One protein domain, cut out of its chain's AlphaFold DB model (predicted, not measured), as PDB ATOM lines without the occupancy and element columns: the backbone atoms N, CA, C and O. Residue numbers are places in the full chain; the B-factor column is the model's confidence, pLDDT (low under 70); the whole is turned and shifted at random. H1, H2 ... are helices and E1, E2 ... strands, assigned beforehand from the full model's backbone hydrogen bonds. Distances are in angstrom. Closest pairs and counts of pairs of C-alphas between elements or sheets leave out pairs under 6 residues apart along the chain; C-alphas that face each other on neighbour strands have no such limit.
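This is residues 28 to 196 and 203 to 226 of the 241 residues of an uncharacterized protein of Caenorhabditis remanei (UniProt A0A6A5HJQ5). A small, strongly twisted sheet of four parallel strands makes a wall, with the long helix H1 over one of its faces, in the middle of the domain, and H2 packed on the sheet by E2 and E3. The short helices H3 and H5 follow on from these, the long helix H7 comes close to H1 and H5, and residues 182 to 187 stick out. The 193 printed residues hold seven named helices and four named strands, in the order E1 H1 E2 H2 H3 E3 H4 E4 H5 H6 H7; the sheet's order is E3 E2 E1 E4. The class is mixed, with under half of the residues in named elements; the whole is compact, with a radius of gyration of the C-alphas of 17.8 A, and spans 60 by 40 by 34 A.

E1, residues 48 to 51, and H1, residues 59 to 76, form with E2, residues 79 to 84, a right-handed strand-helix-strand unit, two parallel neighbour strands with a helix between. N 81 and O 49 are 2.8 A apart, within hydrogen-bond range. H1 lies over E2 and E1 at a height over the sheet of 9.2 A. H2, residues 88 to 97, touches H1 about perpendicular, at 83 degrees, with Ile 63 and Val 96 the closest C-alphas, 6.4 A apart; H1 and H2 on one face of the sheet make two layers. H3, residues 101 to 104, is the hub: it touches H2 and only just touches H1 and H5, residues 161 to 166, each with 3 pairs of C-alphas within 8 A. E2, H2, H3 and E3, residues 108 to 111, form a second right-handed unit; N 84 and O 110 are 2.8 A apart. E3, H4, residues 133 to 136, and E4, residues 143 to 146, form a split unit, left-handed, with E2 and E1 between its strands; N 50 of E1 and O 144 of E4 are 2.9 A apart. H6, residues 173 to 176, touches no helix. H7, residues 207 to 224, is close to but not clearly touching H5, at a shallow tilt of 16 degrees, opposite ways; the closest C-alphas, of Arg 165 and Arg 207, are 7.0 A apart. In H1, H2, H5 and H7 every O i to N i+4 pair is within hydrogen-bond range; H3, H4 and H6 are too short for such a pair.

E1 begins at C-alpha 48, (163.355, 173.048, 230.941). H1 is 25.4 A long, E2 16.2 A, H2 14.2 A and H7 26.1 A, ending at C-alpha 224, (142.951, 175.851, 255.710).

The C-alphas farthest apart, of Asp 43 and Asn 185, are 60.8 A apart. Residues 197 to 202 are not printed; the gap from C-alpha 196 to 203 is 17.9 A. The links E3 to H4 and E4 to H5 are long. The mean pLDDT of the printed part is 81.3; 49 residues are under 70, among them 203 to 226.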
ATOM      1  N   PHE A  28     179.165 170.202 260.064       80.12
ATOM      2  CA  PHE A  28     179.582 169.946 258.695       80.12
ATOM      3  C   PHE A  28     178.851 168.697 258.203       80.12
ATOM      4  O   PHE A  28     179.025 167.609 258.754       80.12
ATOM      5  N   ASP A  29     177.988 168.882 257.209       84.38
ATOM      6  CA  ASP A  29     177.283 167.795 256.552       84.38
ATOM      7  C   ASP A  29     178.010 167.473 255.242       84.38
ATOM      8  O   ASP A  29     177.818 168.185 254.251       84.38
ATOM      9  N   PRO A  30     178.857 166.424 255.208       85.50
ATOM     10  CA  PRO A  30     179.609 166.076 254.007       85.50
ATOM     11  C   PRO A  30     178.690 165.757 252.826       85.50
ATOM     12  O   PRO A  30     179.074 165.975 251.683       85.50
ATOM     13  N   MET A  31     177.460 165.301 253.084       88.62
ATOM     14  CA  MET A  31     176.518 164.950 252.027       88.62
ATOM     15  C   MET A  31     175.861 166.163 251.365       88.62
ATOM     16  O   MET A  31     175.275 166.036 250.290       88.62
ATOM     17  N   ALA A  32     175.917 167.329 252.009       88.00
ATOM     18  CA  ALA A  32     175.373 168.570 251.471       88.00
ATOM     19  C   ALA A  32     176.349 169.279 250.520       88.00
ATOM     20  O   ALA A  32     175.963 170.260 249.884       88.00
ATOM     21  N   VAL A  33     177.596 168.798 250.410       91.38
ATOM     22  CA  VAL A  33     178.614 169.392 249.537       91.38
ATOM     23  C   VAL A  33     178.166 169.274 248.075       91.38
ATOM     24  O   VAL A  33     177.937 168.159 247.601       91.38
ATOM     25  N   PRO A  34     178.024 170.399 247.350       92.62
ATOM     26  CA  PRO A  34     177.560 170.367 245.976       92.62
ATOM     27  C   PRO A  34     178.623 169.772 245.050       92.62
ATOM     28  O   PRO A  34     179.813 170.075 245.148       92.62
ATOM     29  N   TYR A  35     178.177 168.954 244.109       95.56
ATOM     30  CA  TYR A  35     178.984 168.461 243.006       95.56
ATOM     31  C   TYR A  35     179.381 169.599 242.061       95.56
ATOM     32  O   TYR A  35     178.744 170.659 242.052       95.56
ATOM     33  N   PRO A  36     180.404 169.394 241.213       96.94
ATOM     34  CA  PRO A  36     180.738 170.343 240.160       96.94
ATOM     35  C   PRO A  36     179.522 170.672 239.277       96.94
ATOM     36  O   PRO A  36     178.654 169.809 239.096       96.94
ATOM     37  N   PRO A  37     179.452 171.889 238.707       96.94
ATOM     38  CA  PRO A  37     178.373 172.274 237.807       96.94
ATOM     39  C   PRO A  37     178.176 171.280 236.661       96.94
ATOM     40  O   PRO A  37     179.136 170.834 236.028       96.94
ATOM     41  N   ALA A  38     176.917 170.959 236.380       96.62
ATOM     42  CA  ALA A  38     176.530 170.067 235.305       96.62
ATOM     43  C   ALA A  38     176.950 170.613 233.932       96.62
ATOM     44  O   ALA A  38     176.815 171.802 233.634       96.62
ATOM     45  N   LYS A  39     177.405 169.720 233.051       94.75
ATOM     46  CA  LYS A  39     177.682 170.057 231.649       94.75
ATOM     47  C   LYS A  39     176.388 169.944 230.845       94.75
ATOM     48  O   LYS A  39     175.957 168.838 230.536       94.75
ATOM     49  N   ILE A  40     175.781 171.083 230.523       94.25
ATOM     50  CA  ILE A  40     174.539 171.177 229.741       94.25
ATOM     51  C   ILE A  40     174.730 172.099 228.534       94.25
ATOM     52  O   ILE A  40     175.557 173.011 228.565       94.25
ATOM     53  N   SER A  41     173.960 171.861 227.473       92.31
ATOM     54  CA  SER A  41     173.925 172.716 226.285       92.31
ATOM     55  C   SER A  41     172.980 173.894 226.496       92.31
ATOM     56  O   SER A  41     171.850 173.700 226.938       92.31
ATOM     57  N   PHE A  42     173.419 175.092 226.135       90.25
ATOM     58  CA  PHE A  42     172.558 176.269 226.037       90.25
ATOM     59  C   PHE A  42     172.175 176.502 224.576       90.25
ATOM     60  O   PHE A  42     172.794 175.920 223.683       90.25
ATOM     61  N   ASP A  43     171.178 177.353 224.359       89.12
ATOM     62  CA  ASP A  43     170.705 177.772 223.040       89.12
ATOM     63  C   ASP A  43     170.015 176.625 222.282       89.12
ATOM     64  O   ASP A  43     170.150 176.458 221.069       89.12
ATOM     65  N   THR A  44     169.258 175.803 223.019       88.75
ATOM     66  CA  THR A  44     168.404 174.762 222.440       88.75
ATOM     67  C   THR A  44     166.980 175.271 222.202       88.75
ATOM     68  O   THR A  44     166.505 176.201 222.849       88.75
ATOM     69  N   ASN A  45     166.232 174.602 221.320       92.25
ATOM     70  CA  ASN A  45     164.809 174.899 221.088       92.25
ATOM     71  C   ASN A  45     163.875 174.331 222.180       92.25
ATOM     72  O   ASN A  45     162.655 174.311 222.006       92.25
ATOM     73  N   LYS A  46     164.420 173.795 223.279       96.00
ATOM     74  CA  LYS A  46     163.659 173.130 224.347       96.00
ATOM     75  C   LYS A  46     163.646 173.997 225.596       96.00
ATOM     76  O   LYS A  46     164.639 174.623 225.928       96.00
ATOM     77  N   LYS A  47     162.530 173.985 226.327       97.50
ATOM     78  CA  LYS A  47     162.416 174.669 227.620       97.50
ATOM     79  C   LYS A  47     162.404 173.658 228.752       97.50
ATOM     80  O   LYS A  47     161.676 172.669 228.692       97.50
ATOM     81  N   TYR A  48     163.164 173.932 229.800       98.12
ATOM     82  CA  TYR A  48     163.355 173.048 230.941       98.12
ATOM     83  C   TYR A  48     162.859 173.684 232.238       98.12
ATOM     84  O   TYR A  48     162.813 174.914 232.368       98.12
ATOM     85  N   LEU A  49     162.475 172.838 233.192       97.94
ATOM     86  CA  LEU A  49     162.061 173.225 234.535       97.94
ATOM     87  C   LEU A  49     162.794 172.378 235.577       97.94
ATOM     88  O   LEU A  49     162.714 171.155 235.547       97.94
ATOM     89  N   SER A  50     163.457 173.025 236.527       97.19
ATOM     90  CA  SER A  50     164.091 172.380 237.683       97.19
ATOM     91  C   SER A  50     163.805 173.170 238.957       97.19
ATOM     92  O   SER A  50     163.262 174.275 238.898       97.19
ATOM     93  N   SER A  51     164.160 172.613 240.111       96.19
ATOM     94  CA  SER A  51     163.998 173.275 241.402       96.19
ATOM     95  C   SER A  51     165.098 172.870 242.373       96.19
ATOM     96  O   SER A  51     165.628 171.771 242.238       96.19
ATOM     97  N   ASP A  52     165.370 173.714 243.368       93.25
ATOM     98  CA  ASP A  52     166.158 173.373 244.557       93.25
ATOM     99  C   ASP A  52     165.383 172.305 245.374       93.25
ATOM    100  O   ASP A  52     164.563 172.624 246.238       93.25
ATOM    101  N   LEU A  53     165.572 171.021 245.044       92.12
ATOM    102  CA  LEU A  53     164.856 169.905 245.674       92.12
ATOM    103  C   LEU A  53     165.388 169.620 247.078       92.12
ATOM    104  O   LEU A  53     166.595 169.590 247.332       92.12
ATOM    105  N   LEU A  54     164.486 169.295 247.998       90.38
ATOM    106  CA  LEU A  54     164.838 168.947 249.371       90.38
ATOM    107  C   LEU A  54     165.170 167.457 249.489       90.38
ATOM    108  O   LEU A  54     164.548 166.696 250.230       90.38
ATOM    109  N   ALA A  55     166.214 167.037 248.772       91.31
ATOM    110  CA  ALA A  55     166.588 165.633 248.613       91.31
ATOM    111  C   ALA A  55     166.928 164.901 249.930       91.31
ATOM    112  O   ALA A  55     166.831 163.672 250.009       91.31
ATOM    113  N   GLY A  56     167.298 165.642 250.980       89.25
ATOM    114  CA  GLY A  56     167.595 165.099 252.311       89.25
ATOM    115  C   GLY A  56     166.377 164.597 253.096       89.25
ATOM    116  O   GLY A  56     166.545 163.957 254.137       89.25
ATOM    117  N   TYR A  57     165.155 164.847 252.617       88.69
ATOM    118  CA  TYR A  57     163.924 164.545 253.347       88.69
ATOM    119  C   TYR A  57     163.379 163.132 253.069       88.69
ATOM    120  O   TYR A  57     163.957 162.300 252.358       88.69
ATOM    121  N   GLN A  58     162.279 162.804 253.754       88.69
ATOM    122  CA  GLN A  58     161.626 161.500 253.677       88.69
ATOM    123  C   GLN A  58     160.924 161.292 252.327       88.69
ATOM    124  O   GLN A  58     160.520 162.239 251.656       88.69
ATOM    125  N   LEU A  59     160.714 160.020 251.975       87.88
ATOM    126  CA  LEU A  59     160.144 159.589 250.695       87.88
ATOM    127  C   LEU A  59     158.844 160.323 250.324       87.88
ATOM    128  O   LEU A  59     158.707 160.759 249.189       87.88
ATOM    129  N   GLY A  60     157.921 160.500 251.274       85.81
ATOM    130  CA  GLY A  60     156.660 161.200 251.018       85.81
ATOM    131  C   GLY A  60     156.854 162.657 250.586       85.81
ATOM    132  O   GLY A  60     156.160 163.112 249.685       85.81
ATOM    133  N   ASN A  61     157.824 163.374 251.167       88.44
ATOM    134  CA  ASN A  61     158.164 164.734 250.732       88.44
ATOM    135  C   ASN A  61     158.783 164.712 249.338       88.44
ATOM    136  O   ASN A  61     158.368 165.482 248.480       88.44
ATOM    137  N   ASN A  62     159.697 163.772 249.098       92.62
ATOM    138  CA  ASN A  62     160.395 163.652 247.825       92.62
ATOM    139  C   ASN A  62     159.434 163.358 246.666       92.62
ATOM    140  O   ASN A  62     159.498 164.019 245.633       92.62
ATOM    141  N   ILE A  63     158.510 162.408 246.851       92.75
ATOM    142  CA  ILE A  63     157.462 162.097 245.869       92.75
ATOM    143  C   ILE A  63     156.616 163.337 245.596       92.75
ATOM    144  O   ILE A  63     156.321 163.640 244.446       92.75
ATOM    145  N   PHE A  64     156.225 164.058 246.644       91.69
ATOM    146  CA  PHE A  64     155.329 165.196 246.501       91.69
ATOM    147  C   PHE A  64     156.007 166.377 245.792       91.69
ATOM    148  O   PHE A  64     155.388 167.015 244.944       91.69
ATOM    149  N   GLU A  65     157.286 166.636 246.078       93.19
ATOM    150  CA  GLU A  65     158.071 167.643 245.358       93.19
ATOM    151  C   GLU A  65     158.227 167.306 243.879       93.19
ATOM    152  O   GLU A  65     158.021 168.173 243.034       93.19
ATOM    153  N   LEU A  66     158.519 166.047 243.554       95.81
ATOM    154  CA  LEU A  66     158.642 165.606 242.166       95.81
ATOM    155  C   LEU A  66     157.294 165.609 241.443       95.81
ATOM    156  O   LEU A  66     157.212 166.070 240.312       95.81
ATOM    157  N   ALA A  67     156.216 165.164 242.085       95.94
ATOM    158  CA  ALA A  67     154.875 165.225 241.509       95.94
ATOM    159  C   ALA A  67     154.460 166.674 241.210       95.94
ATOM    160  O   ALA A  67     153.939 166.961 240.133       95.94
ATOM    161  N   ALA A  68     154.750 167.602 242.125       95.12
ATOM    162  CA  ALA A  68     154.504 169.020 241.912       95.12
ATOM    163  C   ALA A  68     155.371 169.612 240.805       95.12
ATOM    164  O   ALA A  68     154.848 170.318 239.946       95.12
ATOM    165  N   LEU A  69     156.666 169.298 240.777       96.44
ATOM    166  CA  LEU A  69     157.564 169.755 239.721       96.44
ATOM    167  C   LEU A  69     157.130 169.212 238.351       96.44
ATOM    168  O   LEU A  69     157.134 169.949 237.368       96.44
ATOM    169  N   TYR A  70     156.669 167.961 238.296       97.44
ATOM    170  CA  TYR A  70     156.109 167.360 237.091       97.44
ATOM    171  C   TYR A  70     154.808 168.056 236.657       97.44
ATOM    172  O   TYR A  70     154.690 168.447 235.494       97.44
ATOM    173  N   GLY A  71     153.867 168.313 237.567       96.50
ATOM    174  CA  GLY A  71     152.635 169.046 237.245       96.50
ATOM    175  C   GLY A  71     152.876 170.483 236.786       96.50
ATOM    176  O   GLY A  71     152.317 170.922 235.778       96.50
ATOM    177  N   LEU A  72     153.799 171.189 237.442       96.38
ATOM    178  CA  LEU A  72     154.266 172.505 237.006       96.38
ATOM    179  C   LEU A  72     154.895 172.443 235.611       96.38
ATOM    180  O   LEU A  72     154.605 173.297 234.776       96.38
ATOM    181  N   SER A  73     155.710 171.424 235.331       97.06
ATOM    182  CA  SER A  73     156.354 171.256 234.024       97.06
ATOM    183  C   SER A  73     155.328 171.066 232.906       97.06
ATOM    184  O   SER A  73     155.407 171.747 231.884       97.06
ATOM    185  N   LYS A  74     154.293 170.246 233.141       96.69
ATOM    186  CA  LYS A  74     153.177 170.046 232.208       96.69
ATOM    187  C   LYS A  74     152.437 171.345 231.937       96.69
ATOM    188  O   LYS A  74     152.218 171.688 230.780       96.69
ATOM    189  N   ARG A  75     152.096 172.082 232.994       95.50
ATOM    190  CA  ARG A  75     151.385 173.358 232.882       95.50
ATOM    191  C   ARG A  75     152.178 174.406 232.104       95.50
ATOM    192  O   ARG A  75     151.599 175.145 231.319       95.50
ATOM    193  N   LEU A  76     153.483 174.488 232.345       96.44
ATOM    194  CA  LEU A  76     154.358 175.480 231.720       96.44
ATOM    195  C   LEU A  76     154.877 175.047 230.341       96.44
ATOM    196  O   LEU A  76     155.610 175.811 229.716       96.44
ATOM    197  N   GLY A  77     154.550 173.835 229.875       96.62
ATOM    198  CA  GLY A  77     155.075 173.290 228.619       96.62
ATOM    199  C   GLY A  77     156.595 173.095 228.641       96.62
ATOM    200  O   GLY A  77     157.271 173.359 227.649       96.62
ATOM    201  N   ARG A  78     157.151 172.687 229.788       97.88
ATOM    202  CA  ARG A  78     158.595 172.528 230.021       97.88
ATOM    203  C   ARG A  78     158.950 171.069 230.298       97.88
ATOM    204  O   ARG A  78     158.149 170.322 230.851       97.88
ATOM    205  N   ILE A  79     160.172 170.678 229.958       98.25
ATOM    206  CA  ILE A  79     160.741 169.367 230.281       98.25
ATOM    207  C   ILE A  79     161.230 169.403 231.736       98.25
ATOM    208  O   ILE A  79     162.091 170.228 232.057       98.25
ATOM    209  N   PRO A  80     160.707 168.552 232.632       98.12
ATOM    210  CA  PRO A  80     161.170 168.519 234.011       98.12
ATOM    211  C   PRO A  80     162.586 167.932 234.085       98.12
ATOM    212  O   PRO A  80     162.905 166.925 233.451       98.12
ATOM    213  N   MET A  81     163.443 168.566 234.875       97.69
ATOM    214  CA  MET A  81     164.841 168.201 235.072       97.69
ATOM    215  C   MET A  81     165.126 167.898 236.537       97.69
ATOM    216  O   MET A  81     164.639 168.588 237.434       97.69
ATOM    217  N   PHE A  82     165.969 166.895 236.761       97.69
ATOM    218  CA  PHE A  82     166.460 166.500 238.074       97.69
ATOM    219  C   PHE A  82     167.985 166.607 238.086       97.69
ATOM    220  O   PHE A  82     168.671 165.789 237.471       97.69
ATOM    221  N   PHE A  83     168.517 167.617 238.771       97.50
ATOM    222  CA  PHE A  83     169.957 167.745 238.971       97.50
ATOM    223  C   PHE A  83     170.404 166.852 240.126       97.50
ATOM    224  O   PHE A  83     169.783 166.814 241.186       97.50
ATOM    225  N   ILE A  84     171.491 166.118 239.926       96.94
ATOM    226  CA  ILE A  84     172.151 165.370 240.991       96.94
ATOM    227  C   ILE A  84     173.163 166.325 241.619       96.94
ATOM    228  O   ILE A  84     174.330 166.348 241.230       96.94
ATOM    229  N   GLU A  85     172.692 167.161 242.544       94.94
ATOM    230  CA  GLU A  85     173.494 168.275 243.056       94.94
ATOM    231  C   GLU A  85     174.460 167.871 244.166       94.94
ATOM    232  O   GLU A  85     175.466 168.540 244.344       94.94
ATOM    233  N   ASN A  86     174.165 166.813 244.923       95.38
ATOM    234  CA  ASN A  86     174.980 166.319 246.040       95.38
ATOM    235  C   ASN A  86     174.586 164.873 246.401       95.38
ATOM    236  O   ASN A  86     173.690 164.301 245.775       95.38
ATOM    237  N   ASP A  87     175.181 164.296 247.448       95.88
ATOM    238  CA  ASP A  87     174.955 162.901 247.872       95.88
ATOM    239  C   ASP A  87     173.515 162.579 248.310       95.88
ATOM    240  O   ASP A  87     173.118 161.405 248.369       95.88
ATOM    241  N   TYR A  88     172.691 163.584 248.613       96.19
ATOM    242  CA  TYR A  88     171.276 163.359 248.908       96.19
ATOM    243  C   TYR A  88     170.458 163.044 247.653       96.19
ATOM    244  O   TYR A  88     169.510 162.259 247.723       96.19
ATOM    245  N   HIS A  89     170.827 163.595 246.498       96.69
ATOM    246  CA  HIS A  89     170.041 163.480 245.267       96.69
ATOM    247  C   HIS A  89     170.001 162.056 244.689       96.69
ATOM    248  O   HIS A  89     168.902 161.587 244.381       96.69
ATOM    249  N   PRO A  90     171.112 161.291 244.620       97.00
ATOM    250  CA  PRO A  90     171.058 159.884 244.231       97.00
ATOM    251  C   PRO A  90     170.186 159.060 245.182       97.00
ATOM    252  O   PRO A  90     169.433 158.192 244.749       97.00
ATOM    253  N   ARG A  91     170.223 159.360 246.490       95.06
ATOM    254  CA  ARG A  91     169.378 158.679 247.484       95.06
ATOM    255  C   ARG A  91     167.902 158.999 247.275       95.06
ATOM    256  O   ARG A  91     167.079 158.095 247.380       95.06
ATOM    257  N   MET A  92     167.565 160.259 247.001       95.38
ATOM    258  CA  MET A  92     166.208 160.675 246.646       95.38
ATOM    259  C   MET A  92     165.733 159.946 245.389       95.38
ATOM    260  O   MET A  92     164.689 159.298 245.448       95.38
ATOM    261  N   LYS A  93     166.523 159.988 244.307       96.62
ATOM    262  CA  LYS A  93     166.227 159.303 243.044       96.62
ATOM    263  C   LYS A  93     165.945 157.823 243.278       96.62
ATOM    264  O   LYS A  93     164.850 157.376 242.973       96.62
ATOM    265  N   ASN A  94     166.874 157.098 243.901       94.81
ATOM    266  CA  ASN A  94     166.741 155.654 244.118       94.81
ATOM    267  C   ASN A  94     165.508 155.309 244.967       94.81
ATOM    268  O   ASN A  94     164.795 154.355 244.680       94.81
ATOM    269  N   LYS A  95     165.224 156.092 246.018       91.25
ATOM    270  CA  LYS A  95     164.035 155.877 246.857       91.25
ATOM    271  C   LYS A  95     162.736 156.050 246.073       91.25
ATOM    272  O   LYS A  95     161.809 155.280 246.292       91.25
ATOM    273  N   VAL A  96     162.655 157.073 245.221       92.81
ATOM    274  CA  VAL A  96     161.450 157.351 244.432       92.81
ATOM    275  C   VAL A  96     161.327 156.361 243.284       92.81
ATOM    276  O   VAL A  96     160.246 155.840 243.078       92.81
ATOM    277  N   GLU A  97     162.411 156.032 242.591       93.62
ATOM    278  CA  GLU A  97     162.426 155.057 241.494       93.62
ATOM    279  C   GLU A  97     161.989 153.658 241.948       93.62
ATOM    280  O   GLU A  97     161.261 152.990 241.230       93.62
ATOM    281  N   ASN A  98     162.318 153.261 243.181       88.38
ATOM    282  CA  ASN A  98     161.872 151.990 243.764       88.38
ATOM    283  C   ASN A  98     160.369 151.923 244.102       88.38
ATOM    284  O   ASN A  98     159.882 150.854 244.455       88.38
ATOM    285  N   VAL A  99     159.653 153.051 244.118       86.75
ATOM    286  CA  VAL A  99     158.240 153.114 244.552       86.75
ATOM    287  C   VAL A  99     157.341 153.666 243.450       86.75
ATOM    288  O   VAL A  99     156.222 153.202 243.261       86.75
ATOM    289  N   MET A 100     157.829 154.664 242.723       93.06
ATOM    290  CA  MET A 100     157.171 155.342 241.614       93.06
ATOM    291  C   MET A 100     158.140 155.495 240.427       93.06
ATOM    292  O   MET A 100     158.492 156.625 240.065       93.06
ATOM    293  N   PRO A 101     158.602 154.391 239.811       93.50
ATOM    294  CA  PRO A 101     159.533 154.443 238.682       93.50
ATOM    295  C   PRO A 101     158.982 155.281 237.525       93.50
ATOM    296  O   PRO A 101     159.721 156.066 236.928       93.50
ATOM    297  N   GLY A 102     157.669 155.213 237.271       95.38
ATOM    298  CA  GLY A 102     157.018 156.001 236.225       95.38
ATOM    299  C   GLY A 102     157.121 157.514 236.444       95.38
ATOM    300  O   GLY A 102     157.196 158.257 235.466       95.38
ATOM    301  N   LEU A 103     157.196 157.968 237.705       96.31
ATOM    302  CA  LEU A 103     157.368 159.380 238.045       96.31
ATOM    303  C   LEU A 103     158.793 159.830 237.737       96.31
ATOM    304  O   LEU A 103     158.964 160.844 237.066       96.31
ATOM    305  N   MET A 104     159.807 159.078 238.180       96.62
ATOM    306  CA  MET A 104     161.200 159.430 237.876       96.62
ATOM    307  C   MET A 104     161.510 159.362 236.384       96.62
ATOM    308  O   MET A 104     162.273 160.195 235.903       96.62
ATOM    309  N   ALA A 105     160.883 158.444 235.644       97.19
ATOM    310  CA  ALA A 105     161.045 158.330 234.197       97.19
ATOM    311  C   ALA A 105     160.606 159.590 233.426       97.19
ATOM    312  O   ALA A 105     161.019 159.777 232.285       97.19
ATOM    313  N   GLN A 106     159.802 160.473 234.033       97.94
ATOM    314  CA  GLN A 106     159.419 161.742 233.406       97.94
ATOM    315  C   GLN A 106     160.543 162.782 233.423       97.94
ATOM    316  O   GLN A 106     160.478 163.744 232.661       97.94
ATOM    317  N   PHE A 107     161.548 162.625 234.291       98.31
ATOM    318  CA  PHE A 107     162.590 163.622 234.515       98.31
ATOM    319  C   PHE A 107     163.824 163.370 233.654       98.31
ATOM    320  O   PHE A 107     164.378 162.272 233.628       98.31
ATOM    321  N   LEU A 108     164.340 164.438 233.049       97.81
ATOM    322  CA  LEU A 108     165.698 164.452 232.521       97.81
ATOM    323  C   LEU A 108     166.686 164.556 233.692       97.81
ATOM    324  O   LEU A 108     166.835 165.617 234.302       97.81
ATOM    325  N   VAL A 109     167.345 163.447 234.016       97.69
ATOM    326  CA  VAL A 109     168.345 163.382 235.090       97.69
ATOM    327  C   VAL A 109     169.695 163.876 234.577       97.69
ATOM    328  O   VAL A 109     170.207 163.368 233.580       97.69
ATOM    329  N   VAL A 110     170.287 164.845 235.273       97.19
ATOM    330  CA  VAL A 110     171.576 165.445 234.912       97.19
ATOM    331  C   VAL A 110     172.537 165.377 236.091       97.19
ATOM    332  O   VAL A 110     172.200 165.761 237.208       97.19
ATOM    333  N   ASN A 111     173.755 164.905 235.836       97.12
ATOM    334  CA  ASN A 111     174.798 164.825 236.852       97.12
ATOM    335  C   ASN A 111     175.501 166.173 237.035       97.12
ATOM    336  O   ASN A 111     175.991 166.753 236.063       97.12
ATOM    337  N   GLY A 112     175.598 166.619 238.287       96.00
ATOM    338  CA  GLY A 112     176.242 167.871 238.669       96.00
ATOM    339  C   GLY A 112     175.254 168.900 239.210       96.00
ATOM    340  O   GLY A 112     174.039 168.779 239.042       96.00
ATOM    341  N   SER A 113     175.798 169.919 239.870       95.56
ATOM    342  CA  SER A 113     175.013 171.035 240.398       95.56
ATOM    343  C   SER A 113     174.510 171.956 239.288       95.56
ATOM    344  O   SER A 113     174.974 171.919 238.145       95.56
ATOM    345  N   VAL A 114     173.542 172.803 239.618       95.75
ATOM    346  CA  VAL A 114     172.975 173.780 238.684       95.75
ATOM    347  C   VAL A 114     174.065 174.758 238.220       95.75
ATOM    348  O   VAL A 114     174.691 175.415 239.057       95.75
ATOM    349  N   PRO A 115     174.308 174.909 236.905       96.25
ATOM    350  CA  PRO A 115     175.302 175.856 236.408       96.25
ATOM    351  C   PRO A 115     174.987 177.300 236.793       96.25
ATOM    352  O   PRO A 115     173.855 177.752 236.644       96.25
ATOM    353  N   GLY A 116     176.012 178.064 237.183       94.25
ATOM    354  CA  GLY A 116     175.853 179.465 237.603       94.25
ATOM    355  C   GLY A 116     175.297 180.410 236.526       94.25
ATOM    356  O   GLY A 116     174.815 181.487 236.858       94.25
ATOM    357  N   LYS A 117     175.319 180.007 235.245       94.38
ATOM    358  CA  LYS A 117     174.672 180.734 234.136       94.38
ATOM    359  C   LYS A 117     173.136 180.664 234.207       94.38
ATOM    360  O   LYS A 117     172.469 181.532 233.649       94.38
ATOM    361  N   ILE A 118     172.561 179.657 234.873       96.25
ATOM    362  CA  ILE A 118     171.108 179.540 235.041       96.25
ATOM    363  C   ILE A 118     170.648 180.496 236.140       96.25
ATOM    364  O   ILE A 118     171.078 180.415 237.291       96.25
ATOM    365  N   ARG A 119     169.710 181.381 235.797       95.25
ATOM    366  CA  ARG A 119     169.098 182.290 236.762       95.25
ATOM    367  C   ARG A 119     168.202 181.523 237.733       95.25
ATOM    368  O   ARG A 119     167.251 180.849 237.338       95.25
ATOM    369  N   LYS A 120     168.448 181.729 239.024       95.19
ATOM    370  CA  LYS A 120     167.573 181.277 240.104       95.19
ATOM    371  C   LYS A 120     166.307 182.140 240.176       95.19
ATOM    372  O   LYS A 120     166.376 183.343 240.426       95.19
ATOM    373  N   THR A 121     165.146 181.527 239.971       95.81
ATOM    374  CA  THR A 121     163.839 182.189 240.004       95.81
ATOM    375  C   THR A 121     163.152 181.929 241.334       95.81
ATOM    376  O   THR A 121     162.849 180.788 241.685       95.81
ATOM    377  N   LYS A 122     162.844 183.003 242.065       93.88
ATOM    378  CA  LYS A 122     162.092 182.895 243.316       93.88
ATOM    379  C   LYS A 122     160.688 182.384 243.038       93.88
ATOM    380  O   LYS A 122     159.929 183.024 242.311       93.88
ATOM    381  N   PHE A 123     160.328 181.272 243.659       93.00
ATOM    382  CA  PHE A 123     158.994 180.677 243.639       93.00
ATOM    383  C   PHE A 123     158.810 179.865 244.918       93.00
ATOM    384  O   PHE A 123     159.791 179.302 245.394       93.00
ATOM    385  N   HIS A 124     157.608 179.854 245.502       86.44
ATOM    386  CA  HIS A 124     157.246 178.993 246.635       86.44
ATOM    387  C   HIS A 124     158.282 179.018 247.775       86.44
ATOM    388  O   HIS A 124     158.937 178.033 248.101       86.44
ATOM    389  N   GLN A 125     158.499 180.215 248.327       82.50
ATOM    390  CA  GLN A 125     159.542 180.481 249.331       82.50
ATOM    391  C   GLN A 125     159.107 180.160 250.765       82.50
ATOM    392  O   GLN A 125     159.933 180.120 251.673       82.50
ATOM    393  N   LYS A 126     157.805 179.962 250.979       83.44
ATOM    394  CA  LYS A 126     157.239 179.574 252.268       83.44
ATOM    395  C   LYS A 126     156.834 178.112 252.186       83.44
ATOM    396  O   LYS A 126     156.225 177.696 251.202       83.44
ATOM    397  N   CYS A 127     157.164 177.337 253.220       75.31
ATOM    398  CA  CYS A 127     156.641 175.981 253.291       75.31
ATOM    399  C   CYS A 127     155.122 176.023 253.290       75.31
ATOM    400  O   CYS A 127     154.518 176.911 253.891       75.31
ATOM    401  N   CYS A 128     154.546 174.975 252.706       71.62
ATOM    402  CA  CYS A 128     153.215 174.530 253.068       71.62
ATOM    403  C   CYS A 128     152.090 175.461 252.571       71.62
ATOM    404  O   CYS A 128     150.925 175.188 252.819       71.62
ATOM    405  N   THR A 129     152.417 176.508 251.809       83.88
ATOM    406  CA  THR A 129     151.451 177.382 251.137       83.88
ATOM    407  C   THR A 129     151.236 176.968 249.679       83.88
ATOM    408  O   THR A 129     151.833 176.016 249.175       83.88
ATOM    409  N   PHE A 130     150.355 177.669 248.972       89.06
ATOM    410  CA  PHE A 130     150.220 177.534 247.525       89.06
ATOM    411  C   PHE A 130     150.607 178.849 246.850       89.06
ATOM    412  O   PHE A 130     149.947 179.866 247.057       89.06
ATOM    413  N   ASP A 131     151.642 178.808 246.015       91.38
ATOM    414  CA  ASP A 131     152.029 179.911 245.143       91.38
ATOM    415  C   ASP A 131     151.407 179.695 243.761       91.38
ATOM    416  O   ASP A 131     151.588 178.654 243.135       91.38
ATOM    417  N   ASN A 132     150.691 180.692 243.243       93.06
ATOM    418  CA  ASN A 132     150.032 180.568 241.945       93.06
ATOM    419  C   ASN A 132     151.061 180.420 240.796       93.06
ATOM    420  O   ASN A 132     151.822 181.365 240.551       93.06
ATOM    421  N   PRO A 133     151.051 179.309 240.025       93.75
ATOM    422  CA  PRO A 133     151.998 179.088 238.929       93.75
ATOM    423  C   PRO A 133     151.856 180.058 237.751       93.75
ATOM    424  O   PRO A 133     152.795 180.171 236.968       93.75
ATOM    425  N   LYS A 134     150.739 180.800 237.631       94.00
ATOM    426  CA  LYS A 134     150.518 181.775 236.537       94.00
ATOM    427  C   LYS A 134     151.656 182.789 236.392       94.00
ATOM    428  O   LYS A 134     151.968 183.228 235.292       94.00
ATOM    429  N   ARG A 135     152.324 183.142 237.494       94.06
ATOM    430  CA  ARG A 135     153.468 184.072 237.481       94.06
ATOM    431  C   ARG A 135     154.691 183.546 236.720       94.06
ATOM    432  O   ARG A 135     155.559 184.335 236.373       94.06
ATOM    433  N   LEU A 136     154.775 182.233 236.500       96.00
ATOM    434  CA  LEU A 136     155.874 181.586 235.784       96.00
ATOM    435  C   LEU A 136     155.606 181.481 234.273       96.00
ATOM    436  O   LEU A 136     156.548 181.283 233.512       96.00
ATOM    437  N   GLU A 137     154.352 181.636 233.828       94.56
ATOM    438  CA  GLU A 137     153.936 181.428 232.428       94.56
ATOM    439  C   GLU A 137     154.582 182.441 231.465       94.56
ATOM    440  O   GLU A 137     154.856 182.111 230.317       94.56
ATOM    441  N   LYS A 138     154.894 183.652 231.947       94.25
ATOM    442  CA  LYS A 138     155.540 184.718 231.157       94.25
ATOM    443  C   LYS A 138     157.071 184.629 231.121       94.25
ATOM    444  O   LYS A 138     157.709 185.491 230.528       94.25
ATOM    445  N   ILE A 139     157.676 183.650 231.797       95.38
ATOM    446  CA  ILE A 139     159.135 183.507 231.818       95.38
ATOM    447  C   ILE A 139     159.568 182.721 230.587       95.38
ATOM    448  O   ILE A 139     159.213 181.550 230.426       95.38
ATOM    449  N   GLU A 140     160.367 183.356 229.735       93.81
ATOM    450  CA  GLU A 140     160.793 182.780 228.458       93.81
ATOM    451  C   GLU A 140     162.125 182.032 228.519       93.81
ATOM    452  O   GLU A 140     162.399 181.270 227.594       93.81
ATOM    453  N   ASP A 141     162.881 182.164 229.620       95.12
ATOM    454  CA  ASP A 141     164.173 181.508 229.845       95.12
ATOM    455  C   ASP A 141     164.142 180.032 229.422       95.12
ATOM    456  O   ASP A 141     163.219 179.290 229.788       95.12
ATOM    457  N   GLU A 142     165.173 179.593 228.697       96.19
ATOM    458  CA  GLU A 142     165.345 178.195 228.291       96.19
ATOM    459  C   GLU A 142     165.335 177.276 229.522       96.19
ATOM    460  O   GLU A 142     164.527 176.355 229.618       96.19
ATOM    461  N   TYR A 143     166.150 177.609 230.523       97.50
ATOM    462  CA  TYR A 143     166.224 176.908 231.800       97.50
ATOM    463  C   TYR A 143     165.553 177.727 232.898       97.50
ATOM    464  O   TYR A 143     166.093 178.732 233.357       97.50
ATOM    465  N   LEU A 144     164.389 177.269 233.358       97.62
ATOM    466  CA  LEU A 144     163.723 177.829 234.528       97.62
ATOM    467  C   LEU A 144     164.090 176.995 235.757       97.62
ATOM    468  O   LEU A 144     163.651 175.854 235.891       97.62
ATOM    469  N   HIS A 145     164.898 177.558 236.650       97.56
ATOM    470  CA  HIS A 145     165.270 176.913 237.908       97.56
ATOM    471  C   HIS A 145     164.632 177.641 239.090       97.56
ATOM    472  O   HIS A 145     164.860 178.836 239.293       97.56
ATOM    473  N   LEU A 146     163.800 176.933 239.848       96.69
ATOM    474  CA  LEU A 146     163.020 177.479 240.953       96.69
ATOM    475  C   LEU A 146     163.765 177.329 242.284       96.69
ATOM    476  O   LEU A 146     164.265 176.260 242.600       96.69
ATOM    477  N   THR A 147     163.767 178.371 243.113       91.88
ATOM    478  CA  THR A 147     164.384 178.315 244.458       91.88
ATOM    479  C   THR A 147     163.436 177.826 245.552       91.88
ATOM    480  O   THR A 147     163.679 178.053 246.737       91.88
ATOM    481  N   GLY A 148     162.275 177.296 245.171       79.56
ATOM    482  CA  GLY A 148     161.257 176.816 246.100       79.56
ATOM    483  C   GLY A 148     161.503 175.372 246.506       79.56
ATOM    484  O   GLY A 148     161.937 174.567 245.690       79.56
ATOM    485  N   GLY A 149     161.166 175.041 247.750       78.31
ATOM    486  CA  GLY A 149     161.147 173.674 248.276       78.31
ATOM    487  C   GLY A 149     159.840 173.414 249.023       78.31
ATOM    488  O   GLY A 149     159.088 174.346 249.303       78.31
ATOM    489  N   TYR A 150     159.535 172.165 249.367       79.00
ATOM    490  CA  TYR A 150     158.270 171.765 249.999       79.00
ATOM    491  C   TYR A 150     157.023 172.104 249.185       79.00
ATOM    492  O   TYR A 150     156.085 172.717 249.707       79.00
ATOM    493  N   TYR A 151     156.957 171.671 247.927       86.38
ATOM    494  CA  TYR A 151     155.775 171.832 247.074       86.38
ATOM    495  C   TYR A 151     154.571 170.990 247.524       86.38
ATOM    496  O   TYR A 151     154.043 170.185 246.774       86.38
ATOM    497  N   GLN A 152     154.106 171.151 248.760       82.88
ATOM    498  CA  GLN A 152     153.181 170.242 249.433       82.88
ATOM    499  C   GLN A 152     151.696 170.443 249.086       82.88
ATOM    500  O   GLN A 152     150.841 169.821 249.716       82.88
ATOM    501  N   SER A 153     151.378 171.258 248.076       87.19
ATOM    502  CA  SER A 153     150.005 171.478 247.617       87.19
ATOM    503  C   SER A 153     149.662 170.610 246.405       87.19
ATOM    504  O   SER A 153     150.345 170.660 245.385       87.19
ATOM    505  N   TRP A 154     148.551 169.871 246.482       86.94
ATOM    506  CA  TRP A 154     148.012 169.101 245.351       86.94
ATOM    507  C   TRP A 154     147.613 169.995 244.164       86.94
ATOM    508  O   TRP A 154     147.554 169.539 243.026       86.94
ATOM    509  N   LYS A 155     147.398 171.296 244.412       91.75
ATOM    510  CA  LYS A 155     147.045 172.302 243.399       91.75
ATOM    511  C   LYS A 155     148.125 172.503 242.328       91.75
ATOM    512  O   LYS A 155     147.854 173.135 241.311       91.75
ATOM    513  N   TYR A 156     149.339 171.988 242.534       92.50
ATOM    514  CA  TYR A 156     150.384 171.971 241.508       92.50
ATOM    515  C   TYR A 156     150.174 170.886 240.440       92.50
ATOM    516  O   TYR A 156     150.793 170.952 239.382       92.50
ATOM    517  N   PHE A 157     149.291 169.918 240.692       92.88
ATOM    518  CA  PHE A 157     149.012 168.780 239.815       92.88
ATOM    519  C   PHE A 157     147.526 168.349 239.900       92.88
ATOM    520  O   PHE A 157     147.242 167.181 240.175       92.88
ATOM    521  N   PRO A 158     146.563 169.273 239.681       86.44
ATOM    522  CA  PRO A 158     145.156 169.090 240.064       86.44
ATOM    523  C   PRO A 158     144.448 167.898 239.402       86.44
ATOM    524  O   PRO A 158     143.548 167.334 240.014       86.44
ATOM    525  N   ASP A 159     144.916 167.439 238.240       88.44
ATOM    526  CA  ASP A 159     144.271 166.376 237.454       88.44
ATOM    527  C   ASP A 159     145.213 165.198 237.167       88.44
ATOM    528  O   ASP A 159     145.067 164.469 236.191       88.44
ATOM    529  N   MET A 160     146.240 165.016 237.999       90.12
ATOM    530  CA  MET A 160     147.277 164.003 237.765       90.12
ATOM    531  C   MET A 160     147.143 162.790 238.672       90.12
ATOM    532  O   MET A 160     148.050 161.967 238.722       90.12
ATOM    533  N   ARG A 161     146.037 162.672 239.411       86.94
ATOM    534  CA  ARG A 161     145.845 161.598 240.388       86.94
ATOM    535  C   ARG A 161     146.001 160.221 239.751       86.94
ATOM    536  O   ARG A 161     146.769 159.417 240.268       86.94
ATOM    537  N   ASP A 162     145.304 159.966 238.650       89.44
ATOM    538  CA  ASP A 162     145.331 158.651 238.006       89.44
ATOM    539  C   ASP A 162     146.687 158.395 237.338       89.44
ATOM    540  O   ASP A 162     147.301 157.363 237.588       89.44
ATOM    541  N   THR A 163     147.256 159.401 236.665       92.25
ATOM    542  CA  THR A 163     148.624 159.350 236.124       92.25
ATOM    543  C   THR A 163     149.668 159.001 237.191       92.25
ATOM    544  O   THR A 163     150.482 158.103 237.005       92.25
ATOM    545  N   LEU A 164     149.649 159.691 238.334       91.38
ATOM    546  CA  LEU A 164     150.570 159.424 239.443       91.38
ATOM    547  C   LEU A 164     150.314 158.044 240.049       91.38
ATOM    548  O   LEU A 164     151.245 157.374 240.480       91.38
ATOM    549  N   ARG A 165     149.060 157.604 240.075       87.50
ATOM    550  CA  ARG A 165     148.681 156.287 240.572       87.50
ATOM    551  C   ARG A 165     149.175 155.159 239.654       87.50
ATOM    552  O   ARG A 165     149.424 154.064 240.156       87.50
ATOM    553  N   ASP A 166     149.319 155.418 238.361       90.44
ATOM    554  CA  ASP A 166     149.833 154.463 237.373       90.44
ATOM    555  C   ASP A 166     151.364 154.463 237.292       90.44
ATOM    556  O   ASP A 166     151.966 153.517 236.798       90.44
ATOM    557  N   PHE A 167     152.014 155.489 237.842       93.31
ATOM    558  CA  PHE A 167     153.467 155.517 238.007       93.31
ATOM    559  C   PHE A 167     153.989 154.647 239.144       93.31
ATOM    560  O   PHE A 167     155.207 154.472 239.244       93.31
ATOM    561  N   LEU A 168     153.102 154.161 240.011       85.88
ATOM    562  CA  LEU A 168     153.457 153.275 241.109       85.88
ATOM    563  C   LEU A 168     153.927 151.932 240.570       85.88
ATOM    564  O   LEU A 168     153.272 151.345 239.711       85.88
ATOM    565  N   ASP A 169     155.016 151.430 241.140       78.44
ATOM    566  CA  ASP A 169     155.354 150.028 240.955       78.44
ATOM    567  C   ASP A 169     154.364 149.160 241.743       78.44
ATOM    568  O   ASP A 169     153.857 149.562 242.802       78.44
ATOM    569  N   PHE A 170     154.062 147.969 241.232       64.56
ATOM    570  CA  PHE A 170     153.238 147.034 241.985       64.56
ATOM    571  C   PHE A 170     154.051 146.540 243.185       64.56
ATOM    572  O   PHE A 170     155.167 146.048 243.006       64.56
ATOM    573  N   PRO A 171     153.536 146.671 244.421       62.47
ATOM    574  CA  PRO A 171     154.269 146.193 245.576       62.47
ATOM    575  C   PRO A 171     154.482 144.687 245.439       62.47
ATOM    576  O   PRO A 171     153.569 143.950 245.075       62.47
ATOM    577  N   ASP A 172     155.684 144.235 245.782       67.00
ATOM    578  CA  ASP A 172     155.954 142.822 246.014       67.00
ATOM    579  C   ASP A 172     155.095 142.357 247.200       67.00
ATOM    580  O   ASP A 172     155.441 142.571 248.364       67.00
ATOM    581  N   PHE A 173     153.921 141.802 246.892       62.16
ATOM    582  CA  PHE A 173     152.898 141.443 247.872       62.16
ATOM    583  C   PHE A 173     153.398 140.419 248.895       62.16
ATOM    584  O   PHE A 173     152.901 140.405 250.023       62.16
ATOM    585  N   GLU A 174     154.430 139.636 248.569       67.62
ATOM    586  CA  GLU A 174     155.049 138.705 249.517       67.62
ATOM    587  C   GLU A 174     155.703 139.443 250.693       67.62
ATOM    588  O   GLU A 174     155.667 138.959 251.825       67.62
ATOM    589  N   LYS A 175     156.201 140.671 250.488       63.56
ATOM    590  CA  LYS A 175     156.748 141.510 251.571       63.56
ATOM    591  C   LYS A 175     155.678 142.025 252.539       63.56
ATOM    592  O   LYS A 175     156.016 142.434 253.649       63.56
ATOM    593  N   PHE A 176     154.407 142.000 252.138       64.75
ATOM    594  CA  PHE A 176     153.278 142.561 252.890       64.75
ATOM    595  C   PHE A 176     152.255 141.513 253.328       64.75
ATOM    596  O   PHE A 176     151.241 141.866 253.923       64.75
ATOM    597  N   LYS A 177     152.531 140.228 253.093       66.56
ATOM    598  CA  LYS A 177     151.634 139.108 253.413       66.56
ATOM    599  C   LYS A 177     151.224 139.047 254.887       66.56
ATOM    600  O   LYS A 177     150.135 138.585 255.200       66.56
ATOM    601  N   ASN A 178     152.082 139.556 255.771       72.56
ATOM    602  CA  ASN A 178     151.864 139.570 257.218       72.56
ATOM    603  C   ASN A 178     151.217 140.871 257.732       72.56
ATOM    604  O   ASN A 178     151.064 141.026 258.943       72.56
ATOM    605  N   LEU A 179     150.889 141.831 256.858       69.06
ATOM    606  CA  LEU A 179     150.188 143.046 257.272       69.06
ATOM    607  C   LEU A 179     148.673 142.804 257.348       69.06
ATOM    608  O   LEU A 179     148.127 142.112 256.486       69.06
ATOM    609  N   PRO A 180     147.977 143.405 258.332       69.06
ATOM    610  CA  PRO A 180     146.523 143.348 258.408       69.06
ATOM    611  C   PRO A 180     145.902 143.881 257.114       69.06
ATOM    612  O   PRO A 180     146.201 144.999 256.686       69.06
ATOM    613  N   GLN A 181     145.037 143.085 256.491       64.50
ATOM    614  CA  GLN A 181     144.279 143.509 255.321       64.50
ATOM    615  C   GLN A 181     142.949 144.104 255.762       64.50
ATOM    616  O   GLN A 181     142.364 143.680 256.754       64.50
ATOM    617  N   SER A 182     142.481 145.113 255.028       67.81
ATOM    618  CA  SER A 182     141.109 145.578 255.204       67.81
ATOM    619  C   SER A 182     140.139 144.494 254.727       67.81
ATOM    620  O   SER A 182     140.360 143.932 253.654       67.81
ATOM    621  N   ASP A 183     139.066 144.270 255.472       72.31
ATOM    622  CA  ASP A 183     137.948 143.398 255.103       72.31
ATOM    623  C   ASP A 183     136.625 144.189 255.121       72.31
ATOM    624  O   ASP A 183     136.629 145.415 255.264       72.31
ATOM    625  N   GLU A 184     135.495 143.505 254.921       64.06
ATOM    626  CA  GLU A 184     134.162 144.124 254.874       64.06
ATOM    627  C   GLU A 184     133.769 144.826 256.187       64.06
ATOM    628  O   GLU A 184     132.965 145.756 256.168       64.06
ATOM    629  N   ASN A 185     134.375 144.432 257.310       60.84
ATOM    630  CA  ASN A 185     134.055 144.917 258.654       60.84
ATOM    631  C   ASN A 185     135.186 145.753 259.278       60.84
ATOM    632  O   ASN A 185     134.969 146.468 260.257       60.84
ATOM    633  N   THR A 186     136.392 145.693 258.711       44.22
ATOM    634  CA  THR A 186     137.615 146.260 259.278       44.22
ATOM    635  C   THR A 186     138.353 147.077 258.231       44.22
ATOM    636  O   THR A 186     139.010 146.548 257.332       44.22
ATOM    637  N   HIS A 187     138.327 148.403 258.374       48.09
ATOM    638  CA  HIS A 187     139.140 149.284 257.543       48.09
ATOM    639  C   HIS A 187     140.485 149.582 258.214       48.09
ATOM    640  O   HIS A 187     140.590 150.420 259.108       48.09
ATOM    641  N   VAL A 188     141.539 148.892 257.776       50.97
ATOM    642  CA  VAL A 188     142.910 149.160 258.236       50.97
ATOM    643  C   VAL A 188     143.397 150.505 257.677       50.97
ATOM    644  O   VAL A 188     143.713 150.619 256.493       50.97
ATOM    645  N   LEU A 189     143.473 151.520 258.542       43.91
ATOM    646  CA  LEU A 189     144.077 152.825 258.254       43.91
ATOM    647  C   LEU A 189     145.544 152.822 258.688       43.91
ATOM    648  O   LEU A 189     145.850 152.742 259.878       43.91
ATOM    649  N   MET A 190     146.465 152.948 257.731       45.56
ATOM    650  CA  MET A 190     147.883 153.097 258.047       45.56
ATOM    651  C   MET A 190     148.204 154.571 258.324       45.56
ATOM    652  O   MET A 190     148.265 155.395 257.412       45.56
ATOM    653  N   TYR A 191     148.430 154.913 259.592       33.53
ATOM    654  CA  TYR A 191     148.935 156.230 259.976       33.53
ATOM    655  C   TYR A 191     150.457 156.265 259.814       33.53
ATOM    656  O   TYR A 191     151.194 155.680 260.608       33.53
ATOM    657  N   ALA A 192     150.955 156.989 258.811       37.34
ATOM    658  CA  ALA A 192     152.371 157.334 258.733       37.34
ATOM    659  C   ALA A 192     152.689 158.424 259.776       37.34
ATOM    660  O   ALA A 192     152.676 159.618 259.478       37.34
ATOM    661  N   TYR A 193     152.929 158.025 261.027       27.31
ATOM    662  CA  TYR A 193     153.367 158.941 262.080       27.31
ATOM    663  C   TYR A 193     154.844 159.295 261.874       27.31
ATOM    664  O   TYR A 193     155.738 158.473 262.071       27.31
ATOM    665  N   GLY A 194     155.116 160.534 261.471       36.88
ATOM    666  CA  GLY A 194     156.462 161.092 261.491       36.88
ATOM    667  C   GLY A 194     156.707 161.836 262.797       36.88
ATOM    668  O   GLY A 194     156.339 163.000 262.869       36.88
ATOM    669  N   SER A 195     157.328 161.201 263.800       30.70
ATOM    670  CA  SER A 195     158.222 161.894 264.747       30.70
ATOM    671  C   SER A 195     158.954 160.949 265.716       30.70
ATOM    672  O   SER A 195     158.346 160.162 266.430       30.70
ATOM    673  N   THR A 196     160.277 161.138 265.763       34.38
ATOM    674  CA  THR A 196     161.276 160.777 266.790       34.38
ATOM    675  C   THR A 196     161.581 159.309 267.133       34.38
ATOM    676  O   THR A 196     160.781 158.578 267.697       34.38
ATOM    677  N   LEU A 203     159.745 150.445 254.037       34.97
ATOM    678  CA  LEU A 203     159.880 149.411 253.018       34.97
ATOM    679  C   LEU A 203     158.532 149.298 252.308       34.97
ATOM    680  O   LEU A 203     157.618 148.672 252.823       34.97
ATOM    681  N   GLY A 204     158.469 149.940 251.141       35.31
ATOM    682  CA  GLY A 204     157.345 149.969 250.207       35.31
ATOM    683  C   GLY A 204     156.180 150.841 250.659       35.31
ATOM    684  O   GLY A 204     155.774 150.831 251.814       35.31
ATOM    685  N   VAL A 205     155.687 151.644 249.720       43.75
ATOM    686  CA  VAL A 205     154.458 152.418 249.880       43.75
ATOM    687  C   VAL A 205     153.432 151.778 248.964       43.75
ATOM    688  O   VAL A 205     153.656 151.692 247.758       43.75
ATOM    689  N   THR A 206     152.326 151.289 249.515       46.25
ATOM    690  CA  THR A 206     151.268 150.677 248.699       46.25
ATOM    691  C   THR A 206     150.401 151.741 248.009       46.25
ATOM    692  O   THR A 206     150.301 152.890 248.449       46.25
ATOM    693  N   ARG A 207     149.687 151.358 246.937       43.94
ATOM    694  CA  ARG A 207     148.715 152.217 246.217       43.94
ATOM    695  C   ARG A 207     147.639 152.801 247.153       43.94
ATOM    696  O   ARG A 207     147.150 153.898 246.899       43.94
ATOM    697  N   LYS A 208     147.302 152.101 248.249       38.94
ATOM    698  CA  LYS A 208     146.373 152.565 249.299       38.94
ATOM    699  C   LYS A 208     147.009 153.603 250.241       38.94
ATOM    700  O   LYS A 208     146.348 154.568 250.610       38.94
ATOM    701  N   GLU A 209     148.285 153.467 250.590       48.25
ATOM    702  CA  GLU A 209     148.987 154.417 251.471       48.25
ATOM    703  C   GLU A 209     149.266 155.757 250.789       48.25
ATOM    704  O   GLU A 209     149.091 156.812 251.399       48.25
ATOM    705  N   LEU A 210     149.633 155.736 249.505       54.53
ATOM    706  CA  LEU A 210     149.799 156.964 248.724       54.53
ATOM    707  C   LEU A 210     148.457 157.649 248.450       54.53
ATOM    708  O   LEU A 210     148.380 158.874 248.520       54.53
ATOM    709  N   HIS A 211     147.380 156.877 248.263       48.09
ATOM    710  CA  HIS A 211     146.017 157.414 248.258       48.09
ATOM    711  C   HIS A 211     145.709 158.155 249.563       48.09
ATOM    712  O   HIS A 211     145.253 159.294 249.530       48.09
ATOM    713  N   CYS A 212     146.034 157.559 250.713       50.34
ATOM    714  CA  CYS A 212     145.846 158.209 252.006       50.34
ATOM    715  C   CYS A 212     146.716 159.471 252.159       50.34
ATOM    716  O   CYS A 212     146.235 160.471 252.681       50.34
ATOM    717  N   LEU A 213     147.962 159.474 251.669       56.00
ATOM    718  CA  LEU A 213     148.838 160.656 251.683       56.00
ATOM    719  C   LEU A 213     148.289 161.808 250.827       56.00
ATOM    720  O   LEU A 213     148.319 162.962 251.264       56.00
ATOM    721  N   PHE A 214     147.779 161.514 249.627       56.59
ATOM    722  CA  PHE A 214     147.176 162.524 248.756       56.59
ATOM    723  C   PHE A 214     145.843 163.042 249.319       56.59
ATOM    724  O   PHE A 214     145.645 164.258 249.373       56.59
ATOM    725  N   GLU A 215     144.973 162.162 249.825       53.19
ATOM    726  CA  GLU A 215     143.688 162.553 250.423       53.19
ATOM    727  C   GLU A 215     143.862 163.305 251.750       53.19
ATOM    728  O   GLU A 215     143.201 164.317 251.983       53.19
ATOM    729  N   GLN A 216     144.805 162.905 252.608       55.41
ATOM    730  CA  GLN A 216     145.062 163.602 253.871       55.41
ATOM    731  C   GLN A 216     145.526 165.045 253.630       55.41
ATOM    732  O   GLN A 216     145.106 165.956 254.348       55.41
ATOM    733  N   LYS A 217     146.357 165.284 252.607       55.03
ATOM    734  CA  LYS A 217     146.761 166.648 252.234       55.03
ATOM    735  C   LYS A 217     145.643 167.430 251.547       55.03
ATOM    736  O   LYS A 217     145.558 168.641 251.752       55.03
ATOM    737  N   ARG A 218     144.748 166.772 250.803       51.09
ATOM    738  CA  ARG A 218     143.534 167.404 250.266       51.09
ATOM    739  C   ARG A 218     142.612 167.876 251.391       51.09
ATOM    740  O   ARG A 218     142.242 169.045 251.405       51.09
ATOM    741  N   HIS A 219     142.301 167.011 252.357       44.78
ATOM    742  CA  HIS A 219     141.421 167.342 253.480       44.78
ATOM    743  C   HIS A 219     142.006 168.411 254.408       44.78
ATOM    744  O   HIS A 219     141.280 169.328 254.784       44.78
ATOM    745  N   ARG A 220     143.310 168.378 254.720       48.09
ATOM    746  CA  ARG A 220     143.947 169.474 255.480       48.09
ATOM    747  C   ARG A 220     143.909 170.805 254.722       48.09
ATOM    748  O   ARG A 220     143.641 171.829 255.334       48.09
ATOM    749  N   GLY A 221     144.078 170.782 253.398       41.91
ATOM    750  CA  GLY A 221     143.933 171.976 252.560       41.91
ATOM    751  C   GLY A 221     142.500 172.523 252.476       41.91
ATOM    752  O   GLY A 221     142.337 173.710 252.219       41.91
ATOM    753  N   ILE A 222     141.473 171.693 252.710       33.44
ATOM    754  CA  ILE A 222     140.071 172.139 252.829       33.44
ATOM    755  C   ILE A 222     139.847 172.870 254.162       33.44
ATOM    756  O   ILE A 222     139.129 173.870 254.194       33.44
ATOM    757  N   VAL A 223     140.487 172.408 255.243       31.06
ATOM    758  CA  VAL A 223     140.414 173.058 256.563       31.06
ATOM    759  C   VAL A 223     141.100 174.430 256.534       31.06
ATOM    760  O   VAL A 223     140.526 175.392 257.024       31.06
ATOM    761  N   GLU A 224     142.246 174.563 255.859       32.50
ATOM    762  CA  GLU A 224     142.951 175.851 255.710       32.50
ATOM    763  C   GLU A 224     142.215 176.868 254.811       32.50
ATOM    764  O   GLU A 224     142.428 178.070 254.926       32.50
ATOM    765  N   SER A 225     141.324 176.414 253.919       28.89
ATOM    766  CA  SER A 225     140.543 177.298 253.038       28.89
ATOM    767  C   SER A 225     139.261 177.872 253.653       28.89
ATOM    768  O   SER A 225     138.601 178.671 252.993       28.89
ATOM    769  N   ARG A 226     138.889 177.496 254.886       26.77
ATOM    770  CA  ARG A 226     137.727 178.099 255.570       26.77
ATOM    771  C   ARG A 226     138.049 179.380 256.339       26.77
ATOM    772  O   ARG A 226     137.125 180.143 256.590       26.77
TER     773      ARG A 226